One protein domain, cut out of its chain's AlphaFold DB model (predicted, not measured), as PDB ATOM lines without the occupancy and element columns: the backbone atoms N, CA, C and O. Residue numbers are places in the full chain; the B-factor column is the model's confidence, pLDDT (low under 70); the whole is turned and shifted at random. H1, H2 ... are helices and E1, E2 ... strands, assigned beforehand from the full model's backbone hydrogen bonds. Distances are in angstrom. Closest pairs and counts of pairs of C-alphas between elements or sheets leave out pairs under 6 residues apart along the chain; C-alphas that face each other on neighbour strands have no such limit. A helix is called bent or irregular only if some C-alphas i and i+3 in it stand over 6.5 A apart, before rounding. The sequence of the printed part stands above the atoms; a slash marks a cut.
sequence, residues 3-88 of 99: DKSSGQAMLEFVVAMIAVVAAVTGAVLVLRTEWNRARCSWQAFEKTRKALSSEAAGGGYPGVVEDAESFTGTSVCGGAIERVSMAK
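Overview. This is residues 3 to 88 of the 99 residues of an uncharacterized protein of Bdellovibrionales bacterium RIFOXYD1_FULL_53_11 (UniProt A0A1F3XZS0). One very long helix, H1, has a small sheet of three strands packed on its last third; residues 3 to 35 of H1 stick out as a bare arm, which makes the length of the whole. The sheet covers one side of H1 around residues 36 to 52, its strands slanting across the helix, while its other face is bare. The printed part has 86 residues, with one named helix and then three named strands, E1, E2 and E3, in an antiparallel sheet of order E1, E2, E3; the class is mixed, helices and strands. The whole is extended, with a radius of gyration of the C-alphas of 23.9 A, and spans 81 by 21 by 18 A.

Along the chain. H1 takes residues 3 to 53 and measures 73.9 A from its first C-alpha, at (-11.841, -38.047, -28.198), to its last, at (-22.875, 27.650, 3.683). H1 is not bent. A short link of 10 residues leads to E1, residues 64 to 66, 6.2 A long. After a tight link of 3 residues comes E2, residues 70 to 77, 21.9 A long. A tight link of 2 residues leads to E3, residues 80 to 87, 22.9 A long, which ends with C-alpha 87 at (-17.635, 29.477, -10.838).

Arrangement. H1 is on the sheet, at a height over the sheet of 9.2 A. It lies over E2 and E3 and only just over E1, on which 3 of its C-alphas fall. On the local plane its line and that of E2 stand at 50 degrees, slantwise to the strands. The closest C-alphas of H1 and E2 are those of Ala 44 and Ser 75, 5.1 A apart; those of H1 and E3 are Ser 41 and Glu 82, 6.9 A apart. In H1 every O i to N i+4 pair is within hydrogen-bond range. The strands form a meander, each the antiparallel neighbour of the one before, with E1 and E3 as edge strands. E1 and E2 are a hairpin at 172 degrees, with N 65 and O 72 within hydrogen-bond range at 2.9 A. E2 and E3 are a hairpin at 161 degrees, with N 73 and O 84 at 2.8 A and N 82 and O 75 at 2.9 A. With H1 on one face of the sheet, helix and sheet are two layers.

Size, cuts and confidence. The C-alphas farthest apart are those of Asp 3 and Gly 58, 80.7 A. Residues 3 to 35 and 53 to 58 stand free; the body without them spans 30 by 21 by 16 A. The printed part has no cut, and no link is long. The mean pLDDT of the printed part is 71.7; residues 3 to 5, residue 44 and residues 47 to 88 are under 70.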
ATOM      1  N   ASP A   3     -12.508 -38.720 -29.325       58.69
ATOM      2  CA  ASP A   3     -11.841 -38.047 -28.198       58.69
ATOM      3  C   ASP A   3     -11.079 -36.774 -28.590       58.69
ATOM      4  O   ASP A   3     -11.003 -35.823 -27.812       58.69
ATOM      5  N   LYS A   4     -10.543 -36.709 -29.818       60.41
ATOM      6  CA  LYS A   4      -9.789 -35.528 -30.281       60.41
ATOM      7  C   LYS A   4     -10.684 -34.300 -30.471       60.41
ATOM      8  O   LYS A   4     -10.260 -33.195 -30.151       60.41
ATOM      9  N   SER A   5     -11.915 -34.497 -30.945       68.12
ATOM     10  CA  SER A   5     -12.886 -33.414 -31.153       68.12
ATOM     11  C   SER A   5     -13.374 -32.846 -29.821       68.12
ATOM     12  O   SER A   5     -13.435 -31.632 -29.639       68.12
ATOM     13  N   SER A   6     -13.677 -33.725 -28.864       74.00
ATOM     14  CA  SER A   6     -14.170 -33.341 -27.539       74.00
ATOM     15  C   SER A   6     -13.116 -32.587 -26.723       74.00
ATOM     16  O   SER A   6     -13.432 -31.582 -26.087       74.00
ATOM     17  N   GLY A   7     -11.848 -33.016 -26.784       80.19
ATOM     18  CA  GLY A   7     -10.744 -32.334 -26.102       80.19
ATOM     19  C   GLY A   7     -10.464 -30.935 -26.656       80.19
ATOM     20  O   GLY A   7     -10.225 -30.004 -25.887       80.19
ATOM     21  N   GLN A   8     -10.554 -30.761 -27.978       88.38
ATOM     22  CA  GLN A   8     -10.389 -29.453 -28.606       88.38
ATOM     23  C   GLN A   8     -11.544 -28.502 -28.257       88.38
ATOM     24  O   GLN A   8     -11.293 -27.370 -27.850       88.38
ATOM     25  N   ALA A   9     -12.794 -28.971 -28.325       87.31
ATOM     26  CA  ALA A   9     -13.957 -28.164 -27.957       87.31
ATOM     27  C   ALA A   9     -13.913 -27.716 -26.484       87.31
ATOM     28  O   ALA A   9     -14.246 -26.578 -26.157       87.31
ATOM     29  N   MET A  10     -13.451 -28.594 -25.586       91.50
ATOM     30  CA  MET A  10     -13.281 -28.258 -24.173       91.50
ATOM     31  C   MET A  10     -12.191 -27.198 -23.965       91.50
ATOM     32  O   MET A  10     -12.378 -26.275 -23.173       91.50
ATOM     33  N   LEU A  11     -11.074 -27.293 -24.695       92.88
ATOM     34  CA  LEU A  11     -10.004 -26.296 -24.645       92.88
ATOM     35  C   LEU A  11     -10.498 -24.925 -25.131       92.88
ATOM     36  O   LEU A  11     -10.278 -23.921 -24.456       92.88
ATOM     37  N   GLU A  12     -11.197 -24.884 -26.265       91.81
ATOM     38  CA  GLU A  12     -11.765 -23.655 -26.830       91.81
ATOM     39  C   GLU A  12     -12.759 -22.999 -25.863       91.81
ATOM     40  O   GLU A  12     -12.703 -21.788 -25.642       91.81
ATOM     41  N   PHE A  13     -13.603 -23.801 -25.208       93.88
ATOM     42  CA  PHE A  13     -14.523 -23.315 -24.183       93.88
ATOM     43  C   PHE A  13     -13.789 -22.710 -22.980       93.88
ATOM     44  O   PHE A  13     -14.135 -21.619 -22.526       93.88
ATOM     45  N   VAL A  14     -12.746 -23.376 -22.471       96.06
ATOM     46  CA  VAL A  14     -11.951 -22.867 -21.342       96.06
ATOM     47  C   VAL A  14     -11.255 -21.557 -21.709       96.06
ATOM     48  O   VAL A  14     -11.297 -20.604 -20.932       96.06
ATOM     49  N   VAL A  15     -10.663 -21.472 -22.902       95.50
ATOM     50  CA  VAL A  15     -10.009 -20.248 -23.386       95.50
ATOM     51  C   VAL A  15     -11.018 -19.103 -23.512       95.50
ATOM     52  O   VAL A  15     -10.746 -17.995 -23.043       95.50
ATOM     53  N   ALA A  16     -12.202 -19.367 -24.070       95.06
ATOM     54  CA  ALA A  16     -13.269 -18.374 -24.169       95.06
ATOM     55  C   ALA A  16     -13.725 -17.887 -22.785       95.06
ATOM     56  O   ALA A  16     -13.849 -16.683 -22.558       95.06
ATOM     57  N   MET A  17     -13.902 -18.799 -21.827       96.25
ATOM     58  CA  MET A  17     -14.277 -18.448 -20.457       96.25
ATOM     59  C   MET A  17     -13.211 -17.600 -19.760       96.25
ATOM     60  O   MET A  17     -13.553 -16.616 -19.103       96.25
ATOM     61  N   ILE A  18     -11.924 -17.917 -19.935       96.81
ATOM     62  CA  ILE A  18     -10.823 -17.106 -19.396       96.81
ATOM     63  C   ILE A  18     -10.863 -15.690 -19.983       96.81
ATOM     64  O   ILE A  18     -10.750 -14.716 -19.236       96.81
ATOM     65  N   ALA A  19     -11.080 -15.560 -21.295       95.31
ATOM     66  CA  ALA A  19     -11.183 -14.261 -21.952       95.31
ATOM     67  C   ALA A  19     -12.364 -13.433 -21.415       95.31
ATOM     68  O   ALA A  19     -12.206 -12.246 -21.118       95.31
ATOM     69  N   VAL A  20     -13.527 -14.062 -21.212       96.50
ATOM     70  CA  VAL A  20     -14.708 -13.409 -20.623       96.50
ATOM     71  C   VAL A  20     -14.425 -12.946 -19.195       96.50
ATOM     72  O   VAL A  20     -14.697 -11.794 -18.858       96.50
ATOM     73  N   VAL A  21     -13.837 -13.802 -18.353       96.12
ATOM     74  CA  VAL A  21     -13.507 -13.450 -16.963       96.12
ATOM     75  C   VAL A  21     -12.512 -12.291 -16.909       96.12
ATOM     76  O   VAL A  21     -12.695 -11.367 -16.113       96.12
ATOM     77  N   ALA A  22     -11.494 -12.292 -17.772       94.69
ATOM     78  CA  ALA A  22     -10.531 -11.201 -17.868       94.69
ATOM     79  C   ALA A  22     -11.211  -9.878 -18.265       94.69
ATOM     80  O   ALA A  22     -10.984  -8.854 -17.617       94.69
ATOM     81  N   ALA A  23     -12.098  -9.904 -19.265       94.75
ATOM     82  CA  ALA A  23     -12.839  -8.725 -19.713       94.75
ATOM     83  C   ALA A  23     -13.758  -8.161 -18.617       94.75
ATOM     84  O   ALA A  23     -13.734  -6.960 -18.343       94.75
ATOM     85  N   VAL A  24     -14.524  -9.025 -17.941       95.50
ATOM     86  CA  VAL A  24     -15.411  -8.622 -16.838       95.50
ATOM     87  C   VAL A  24     -14.604  -8.044 -15.679       95.50
ATOM     88  O   VAL A  24     -14.954  -6.993 -15.145       95.50
ATOM     89  N   THR A  25     -13.491  -8.683 -15.318       94.25
ATOM     90  CA  THR A  25     -12.607  -8.195 -14.250       94.25
ATOM     91  C   THR A  25     -12.049  -6.814 -14.594       94.25
ATOM     92  O   THR A  25     -12.108  -5.909 -13.763       94.25
ATOM     93  N   GLY A  26     -11.582  -6.619 -15.832       92.00
ATOM     94  CA  GLY A  26     -11.121  -5.319 -16.321       92.00
ATOM     95  C   GLY A  26     -12.208  -4.245 -16.234       92.00
ATOM     96  O   GLY A  26     -11.971  -3.174 -15.677       92.00
ATOM     97  N   ALA A  27     -13.424  -4.548 -16.693       89.56
ATOM     98  CA  ALA A  27     -14.557  -3.626 -16.626       89.56
ATOM     99  C   ALA A  27     -14.924  -3.246 -15.179       89.56
ATOM    100  O   ALA A  27     -15.139  -2.072 -14.879       89.56
ATOM    101  N   VAL A  28     -14.945  -4.217 -14.259       92.75
ATOM    102  CA  VAL A  28     -15.226  -3.973 -12.833       92.75
ATOM    103  C   VAL A  28     -14.172  -3.062 -12.205       92.75
ATOM    104  O   VAL A  28     -14.517  -2.193 -11.403       92.75
ATOM    105  N   LEU A  29     -12.896  -3.230 -12.559       88.44
ATOM    106  CA  LEU A  29     -11.827  -2.364 -12.065       88.44
ATOM    107  C   LEU A  29     -12.008  -0.921 -12.545       88.44
ATOM    108  O   LEU A  29     -11.959  -0.014 -11.717       88.44
ATOM    109  N   VAL A  30     -12.299  -0.717 -13.833       87.19
ATOM    110  CA  VAL A  30     -12.560   0.619 -14.398       87.19
ATOM    111  C   VAL A  30     -13.774   1.274 -13.734       87.19
ATOM    112  O   VAL A  30     -13.718   2.427 -13.313       87.19
ATOM    113  N   LEU A  31     -14.868   0.528 -13.557       87.12
ATOM    114  CA  LEU A  31     -16.056   1.047 -12.876       87.12
ATOM    115  C   LEU A  31     -15.752   1.451 -11.432       87.12
ATOM    116  O   LEU A  31     -16.210   2.495 -10.976       87.12
ATOM    117  N   ARG A  32     -14.948   0.666 -10.708       84.19
ATOM    118  CA  ARG A  32     -14.525   1.011  -9.344       84.19
ATOM    119  C   ARG A  32     -13.663   2.267  -9.309       84.19
ATOM    120  O   ARG A  32     -13.834   3.073  -8.397       84.19
ATOM    121  N   THR A  33     -12.752   2.451 -10.264       79.88
ATOM    122  CA  THR A  33     -11.910   3.655 -10.304       79.88
ATOM    123  C   THR A  33     -12.733   4.906 -10.585       79.88
ATOM    124  O   THR A  33     -12.565   5.902  -9.883       79.88
ATOM    125  N   GLU A  34     -13.671   4.841 -11.532       81.88
ATOM    126  CA  GLU A  34     -14.554   5.971 -11.842       81.88
ATOM    127  C   GLU A  34     -15.536   6.257 -10.702       81.88
ATOM    128  O   GLU A  34     -15.741   7.411 -10.327       81.88
ATOM    129  N   TRP A  35     -16.077   5.216 -10.063       81.75
ATOM    130  CA  TRP A  35     -16.930   5.377  -8.886       81.75
ATOM    131  C   TRP A  35     -16.190   6.047  -7.725       81.75
ATOM    132  O   TRP A  35     -16.731   6.931  -7.058       81.75
ATOM    133  N   ASN A  36     -14.935   5.658  -7.493       76.94
ATOM    134  CA  ASN A  36     -14.102   6.284  -6.475       76.94
ATOM    135  C   ASN A  36     -13.837   7.755  -6.807       76.94
ATOM    136  O   ASN A  36     -14.014   8.593  -5.928       76.94
ATOM    137  N   ARG A  37     -13.510   8.093  -8.063       77.75
ATOM    138  CA  ARG A  37     -13.353   9.491  -8.506       77.75
ATOM    139  C   ARG A  37     -14.625  10.306  -8.296       77.75
ATOM    140  O   ARG A  37     -14.569  11.370  -7.681       77.75
ATOM    141  N   ALA A  38     -15.776   9.782  -8.713       78.94
ATOM    142  CA  ALA A  38     -17.067  10.435  -8.516       78.94
ATOM    143  C   ALA A  38     -17.345  10.681  -7.025       78.94
ATOM    144  O   ALA A  38     -17.651  11.804  -6.625       78.94
ATOM    145  N   ARG A  39     -17.136   9.670  -6.173       77.62
ATOM    146  CA  ARG A  39     -17.297   9.795  -4.718       77.62
ATOM    147  C   ARG A  39     -16.347  10.831  -4.115       77.62
ATOM    148  O   ARG A  39     -16.766  11.605  -3.256       77.62
ATOM    149  N   CYS A  40     -15.094  10.862  -4.557       72.19
ATOM    150  CA  CYS A  40     -14.107  11.832  -4.097       72.19
ATOM    151  C   CYS A  40     -14.474  13.261  -4.520       72.19
ATOM    152  O   CYS A  40     -14.454  14.164  -3.684       72.19
ATOM    153  N   SER A  41     -14.897  13.462  -5.772       71.31
ATOM    154  CA  SER A  41     -15.362  14.764  -6.268       71.31
ATOM    155  C   SER A  41     -16.596  15.266  -5.508       71.31
ATOM    156  O   SER A  41     -16.661  16.436  -5.131       71.31
ATOM    157  N   TRP A  42     -17.531  14.367  -5.178       75.31
ATOM    158  CA  TRP A  42     -18.711  14.686  -4.378       75.31
ATOM    159  C   TRP A  42     -18.341  15.112  -2.954       75.31
ATOM    160  O   TRP A  42     -18.856  16.104  -2.444       75.31
ATOM    161  N   GLN A  43     -17.408  14.406  -2.310       72.50
ATOM    162  CA  GLN A  43     -16.924  14.785  -0.980       72.50
ATOM    163  C   GLN A  43     -16.185  16.126  -0.987       72.50
ATOM    164  O   GLN A  43     -16.347  16.905  -0.047       72.50
ATOM    165  N   ALA A  44     -15.392  16.402  -2.026       68.56
ATOM    166  CA  ALA A  44     -14.755  17.701  -2.217       68.56
ATOM    167  C   ALA A  44     -15.815  18.804  -2.309       68.56
ATOM    168  O   ALA A  44     -15.774  19.768  -1.544       68.56
ATOM    169  N   PHE A  45     -16.816  18.598  -3.170       72.88
ATOM    170  CA  PHE A  45     -17.932  19.515  -3.356       72.88
ATOM    171  C   PHE A  45     -18.695  19.765  -2.052       72.88
ATOM    172  O   PHE A  45     -18.916  20.916  -1.689       72.88
ATOM    173  N   GLU A  46     -19.071  18.718  -1.310       72.62
ATOM    174  CA  GLU A  46     -19.792  18.873  -0.044       72.62
ATOM    175  C   GLU A  46     -18.977  19.619   1.012       72.62
ATOM    176  O   GLU A  46     -19.541  20.428   1.750       72.62
ATOM    177  N   LYS A  47     -17.665  19.367   1.102       68.06
ATOM    178  CA  LYS A  47     -16.783  20.077   2.038       68.06
ATOM    179  C   LYS A  47     -16.690  21.558   1.684       68.06
ATOM    180  O   LYS A  47     -16.881  22.393   2.564       68.06
ATOM    181  N   THR A  48     -16.474  21.881   0.410       65.94
ATOM    182  CA  THR A  48     -16.450  23.267  -0.078       65.94
ATOM    183  C   THR A  48     -17.801  23.947   0.127       65.94
ATOM    184  O   THR A  48     -17.858  25.047   0.664       65.94
ATOM    185  N   ARG A  49     -18.908  23.273  -0.204       69.88
ATOM    186  CA  ARG A  49     -20.263  23.795   0.002       69.88
ATOM    187  C   ARG A  49     -20.551  24.056   1.476       69.88
ATOM    188  O   ARG A  49     -21.098  25.105   1.783       69.88
ATOM    189  N   LYS A  50     -20.192  23.134   2.378       66.81
ATOM    190  CA  LYS A  50     -20.364  23.324   3.826       66.81
ATOM    191  C   LYS A  50     -19.568  24.523   4.322       66.81
ATOM    192  O   LYS A  50     -20.153  25.348   5.012       66.81
ATOM    193  N   ALA A  51     -18.304  24.648   3.910       63.31
ATOM    194  CA  ALA A  51     -17.457  25.790   4.249       63.31
ATOM    195  C   ALA A  51     -18.046  27.127   3.768       63.31
ATOM    196  O   ALA A  51     -17.926  28.123   4.469       63.31
ATOM    197  N   LEU A  52     -18.724  27.138   2.614       64.81
ATOM    198  CA  LEU A  52     -19.408  28.322   2.084       64.81
ATOM    199  C   LEU A  52     -20.786  28.579   2.722       64.81
ATOM    200  O   LEU A  52     -21.209  29.726   2.803       64.81
ATOM    201  N   SER A  53     -21.512  27.533   3.139       65.69
ATOM    202  CA  SER A  53     -22.875  27.650   3.683       65.69
ATOM    203  C   SER A  53     -22.932  27.910   5.185       65.69
ATOM    204  O   SER A  53     -23.918  28.457   5.664       65.69
ATOM    205  N   SER A  54     -21.920  27.478   5.943       49.78
ATOM    206  CA  SER A  54     -21.783  27.877   7.341       49.78
ATOM    207  C   SER A  54     -21.103  29.237   7.366       49.78
ATOM    208  O   SER A  54     -19.980  29.341   6.885       49.78
ATOM    209  N   GLU A  55     -21.756  30.250   7.926       50.03
ATOM    210  CA  GLU A  55     -21.191  31.544   8.328       50.03
ATOM    211  C   GLU A  55     -19.855  31.402   9.087       50.03
ATOM    212  O   GLU A  55     -19.783  31.432  10.311       50.03
ATOM    213  N   ALA A  56     -18.769  31.234   8.340       43.75
ATOM    214  CA  ALA A  56     -17.400  31.230   8.819       43.75
ATOM    215  C   ALA A  56     -16.512  31.857   7.741       43.75
ATOM    216  O   ALA A  56     -15.564  31.249   7.247       43.75
ATOM    217  N   ALA A  57     -16.786  33.128   7.442       44.19
ATOM    218  CA  ALA A  57     -15.858  34.067   6.811       44.19
ATOM    219  C   ALA A  57     -14.601  34.333   7.684       44.19
ATOM    220  O   ALA A  57     -14.136  35.460   7.803       44.19
ATOM    221  N   GLY A  58     -14.059  33.308   8.347       36.31
ATOM    222  CA  GLY A  58     -12.957  33.450   9.300       36.31
ATOM    223  C   GLY A  58     -12.240  32.158   9.688       36.31
ATOM    224  O   GLY A  58     -11.309  32.207  10.483       36.31
ATOM    225  N   GLY A  59     -12.627  31.003   9.141       34.56
ATOM    226  CA  GLY A  59     -11.964  29.730   9.421       34.56
ATOM    227  C   GLY A  59     -11.385  29.146   8.147       34.56
ATOM    228  O   GLY A  59     -12.042  28.334   7.503       34.56
ATOM    229  N   GLY A  60     -10.182  29.586   7.773       43.28
ATOM    230  CA  GLY A  60      -9.462  29.092   6.604       43.28
ATOM    231  C   GLY A  60      -9.381  27.567   6.596       43.28
ATOM    232  O   GLY A  60      -8.567  26.968   7.295       43.28
ATOM    233  N   TYR A  61     -10.216  26.932   5.773       46.91
ATOM    234  CA  TYR A  61      -9.942  25.576   5.327       46.91
ATOM    235  C   TYR A  61      -8.679  25.656   4.460       46.91
ATOM    236  O   TYR A  61      -8.667  26.456   3.522       46.91
ATOM    237  N   PRO A  62      -7.629  24.856   4.729       50.34
ATOM    238  CA  PRO A  62      -6.290  24.996   4.132       50.34
ATOM    239  C   PRO A  62      -6.210  24.653   2.628       50.34
ATOM    240  O   PRO A  62      -5.163  24.262   2.124       50.34
ATOM    241  N   GLY A  63      -7.317  24.780   1.900       52.56
ATOM    242  CA  GLY A  63      -7.431  24.431   0.494       52.56
ATOM    243  C   GLY A  63      -8.615  25.057  -0.233       52.56
ATOM    244  O   GLY A  63      -8.921  24.601  -1.331       52.56
ATOM    245  N   VAL A  64      -9.310  26.039   0.357       53.72
ATOM    246  CA  VAL A  64     -10.304  26.839  -0.372       53.72
ATOM    247  C   VAL A  64      -9.662  28.173  -0.733       53.72
ATOM    248  O   VAL A  64      -9.470  29.017   0.137       53.72
ATOM    249  N   VAL A  65      -9.290  28.330  -2.001       60.50
ATOM    250  CA  VAL A  65      -8.858  29.613  -2.561       60.50
ATOM    251  C   VAL A  65     -10.082  30.244  -3.206       60.50
ATOM    252  O   VAL A  65     -10.688  29.658  -4.106       60.50
ATOM    253  N   GLU A  66     -10.483  31.398  -2.688       56.50
ATOM    254  CA  GLU A  66     -11.534  32.217  -3.278       56.50
ATOM    255  C   GLU A  66     -10.882  33.271  -4.177       56.50
ATOM    256  O   GLU A  66     -10.106  34.099  -3.701       56.50
ATOM    257  N   ASP A  67     -11.205  33.223  -5.466       60.50
ATOM    258  CA  ASP A  67     -10.931  34.289  -6.427       60.50
ATOM    259  C   ASP A  67     -12.223  35.080  -6.696       60.50
ATOM    260  O   ASP A  67     -13.329  34.643  -6.365       60.50
ATOM    261  N   ALA A  68     -12.109  36.247  -7.337       59.34
ATOM    262  CA  ALA A  68     -13.256  37.118  -7.621       59.34
ATOM    263  C   ALA A  68     -14.390  36.414  -8.403       59.34
ATOM    264  O   ALA A  68     -15.562  36.732  -8.205       59.34
ATOM    265  N   GLU A  69     -14.045  35.438  -9.248       59.69
ATOM    266  CA  GLU A  69     -14.971  34.752 -10.161       59.69
ATOM    267  C   GLU A  69     -15.194  33.268  -9.827       59.69
ATOM    268  O   GLU A  69     -16.095  32.639 -10.388       59.69
ATOM    269  N   SER A  70     -14.404  32.666  -8.930       58.31
ATOM    270  CA  SER A  70     -14.474  31.221  -8.683       58.31
ATOM    271  C   SER A  70     -14.023  30.807  -7.283       58.31
ATOM    272  O   SER A  70     -13.220  31.473  -6.636       58.31
ATOM    273  N   PHE A  71     -14.531  29.663  -6.833       63.22
ATOM    274  CA  PHE A  71     -14.103  28.973  -5.627       63.22
ATOM    275  C   PHE A  71     -13.330  27.722  -6.013       63.22
ATOM    276  O   PHE A  71     -13.877  26.829  -6.660       63.22
ATOM    277  N   THR A  72     -12.081  27.618  -5.575       63.28
ATOM    278  CA  THR A  72     -11.272  26.414  -5.763       63.28
ATOM    279  C   THR A  72     -11.135  25.690  -4.438       63.28
ATOM    280  O   THR A  72     -10.473  26.185  -3.537       63.28
ATOM    281  N   GLY A  73     -11.752  24.517  -4.312       63.22
ATOM    282  CA  GLY A  73     -11.628  23.634  -3.157       63.22
ATOM    283  C   GLY A  73     -10.716  22.447  -3.450       63.22
ATOM    284  O   GLY A  73     -10.924  21.719  -4.419       63.22
ATOM    285  N   THR A  74      -9.723  22.210  -2.600       63.62
ATOM    286  CA  THR A  74      -8.893  21.002  -2.656       63.62
ATOM    287  C   THR A  74      -9.329  20.015  -1.585       63.62
ATOM    288  O   THR A  74      -9.472  20.389  -0.419       63.62
ATOM    289  N   SER A  75      -9.496  18.745  -1.944       59.28
ATOM    290  CA  SER A  75      -9.775  17.694  -0.968       59.28
ATOM    291  C   SER A  75      -8.895  16.471  -1.200       59.28
ATOM    292  O   SER A  75      -8.608  16.102  -2.337       59.28
ATOM    293  N   VAL A  76      -8.474  15.842  -0.104       62.94
ATOM    294  CA  VAL A  76      -7.752  14.568  -0.134       62.94
ATOM    295  C   VAL A  76      -8.764  13.440   0.011       62.94
ATOM    296  O   VAL A  76      -9.568  13.440   0.949       62.94
ATOM    297  N   CYS A  77      -8.720  12.485  -0.912       62.03
ATOM    298  CA  CYS A  77      -9.566  11.302  -0.899       62.03
ATOM    299  C   CYS A  77      -8.710  10.060  -1.173       62.03
ATOM    300  O   CYS A  77      -8.189   9.866  -2.272       62.03
ATOM    301  N   GLY A  78      -8.521   9.232  -0.143       67.44
ATOM    302  CA  GLY A  78      -7.538   8.148  -0.186       67.44
ATOM    303  C   GLY A  78      -6.117   8.700  -0.345       67.44
ATOM    304  O   GLY A  78      -5.683   9.506   0.472       67.44
ATOM    305  N   GLY A  79      -5.409   8.270  -1.397       58.97
ATOM    306  CA  GLY A  79      -4.068   8.753  -1.759       58.97
ATOM    307  C   GLY A  79      -4.035   9.819  -2.865       58.97
ATOM    308  O   GLY A  79      -2.950  10.186  -3.306       58.97
ATOM    309  N   ALA A  80      -5.192  10.290  -3.342       57.66
ATOM    310  CA  ALA A  80      -5.288  11.284  -4.410       57.66
ATOM    311  C   ALA A  80      -5.706  12.662  -3.867       57.66
ATOM    312  O   ALA A  80      -6.531  12.766  -2.953       57.66
ATOM    313  N   ILE A  81      -5.128  13.718  -4.448       66.12
ATOM    314  CA  ILE A  81      -5.500  15.117  -4.203       66.12
ATOM    315  C   ILE A  81      -6.397  15.554  -5.360       66.12
ATOM    316  O   ILE A  81      -5.936  15.652  -6.494       66.12
ATOM    317  N   GLU A  82      -7.663  15.836  -5.064       62.22
ATOM    318  CA  GLU A  82      -8.638  16.331  -6.036       62.22
ATOM    319  C   GLU A  82      -8.814  17.844  -5.867       62.22
ATOM    320  O   GLU A  82      -8.952  18.344  -4.744       62.22
ATOM    321  N   ARG A  83      -8.814  18.579  -6.985       64.06
ATOM    322  CA  ARG A  83      -9.087  20.022  -7.018       64.06
ATOM    323  C   ARG A  83     -10.383  20.259  -7.774       64.06
ATOM    324  O   ARG A  83     -10.490  19.891  -8.938       64.06
ATOM    325  N   VAL A  84     -11.346  20.900  -7.124       63.94
ATOM    326  CA  VAL A  84     -12.619  21.276  -7.735       63.94
ATOM    327  C   VAL A  84     -12.687  22.792  -7.787       63.94
ATOM    328  O   VAL A  84     -12.662  23.444  -6.747       63.94
ATOM    329  N   SER A  85     -12.757  23.347  -8.995       61.22
ATOM    330  CA  SER A  85     -13.048  24.764  -9.215       61.22
ATOM    331  C   SER A  85     -14.522  24.916  -9.576       61.22
ATOM    332  O   SER A  85     -15.046  24.167 -10.401       61.22
ATOM    333  N   MET A  86     -15.206  25.853  -8.930       65.25
ATOM    334  CA  MET A  86     -16.597  26.199  -9.198       65.25
ATOM    335  C   MET A  86     -16.676  27.688  -9.503       65.25
ATOM    336  O   MET A  86     -16.184  28.493  -8.720       65.25
ATOM    337  N   ALA A  87     -17.329  28.072 -10.599       61.84
ATOM    338  CA  ALA A  87     -17.635  29.477 -10.838       61.84
ATOM    339  C   ALA A  87     -18.542  30.007  -9.718       61.84
ATOM    340  O   ALA A  87     -19.485  29.330  -9.290       61.84
ATOM    341  N   LYS A  88     -18.259  31.218  -9.239       59.00
ATOM    342  CA  LYS A  88     -19.119  31.928  -8.298       59.00
ATOM    343  C   LYS A  88     -20.422  32.205  -9.036       59.00
ATOM    344  O   LYS A  88     -20.466  33.010  -9.960       59.00
TER     345      LYS A  88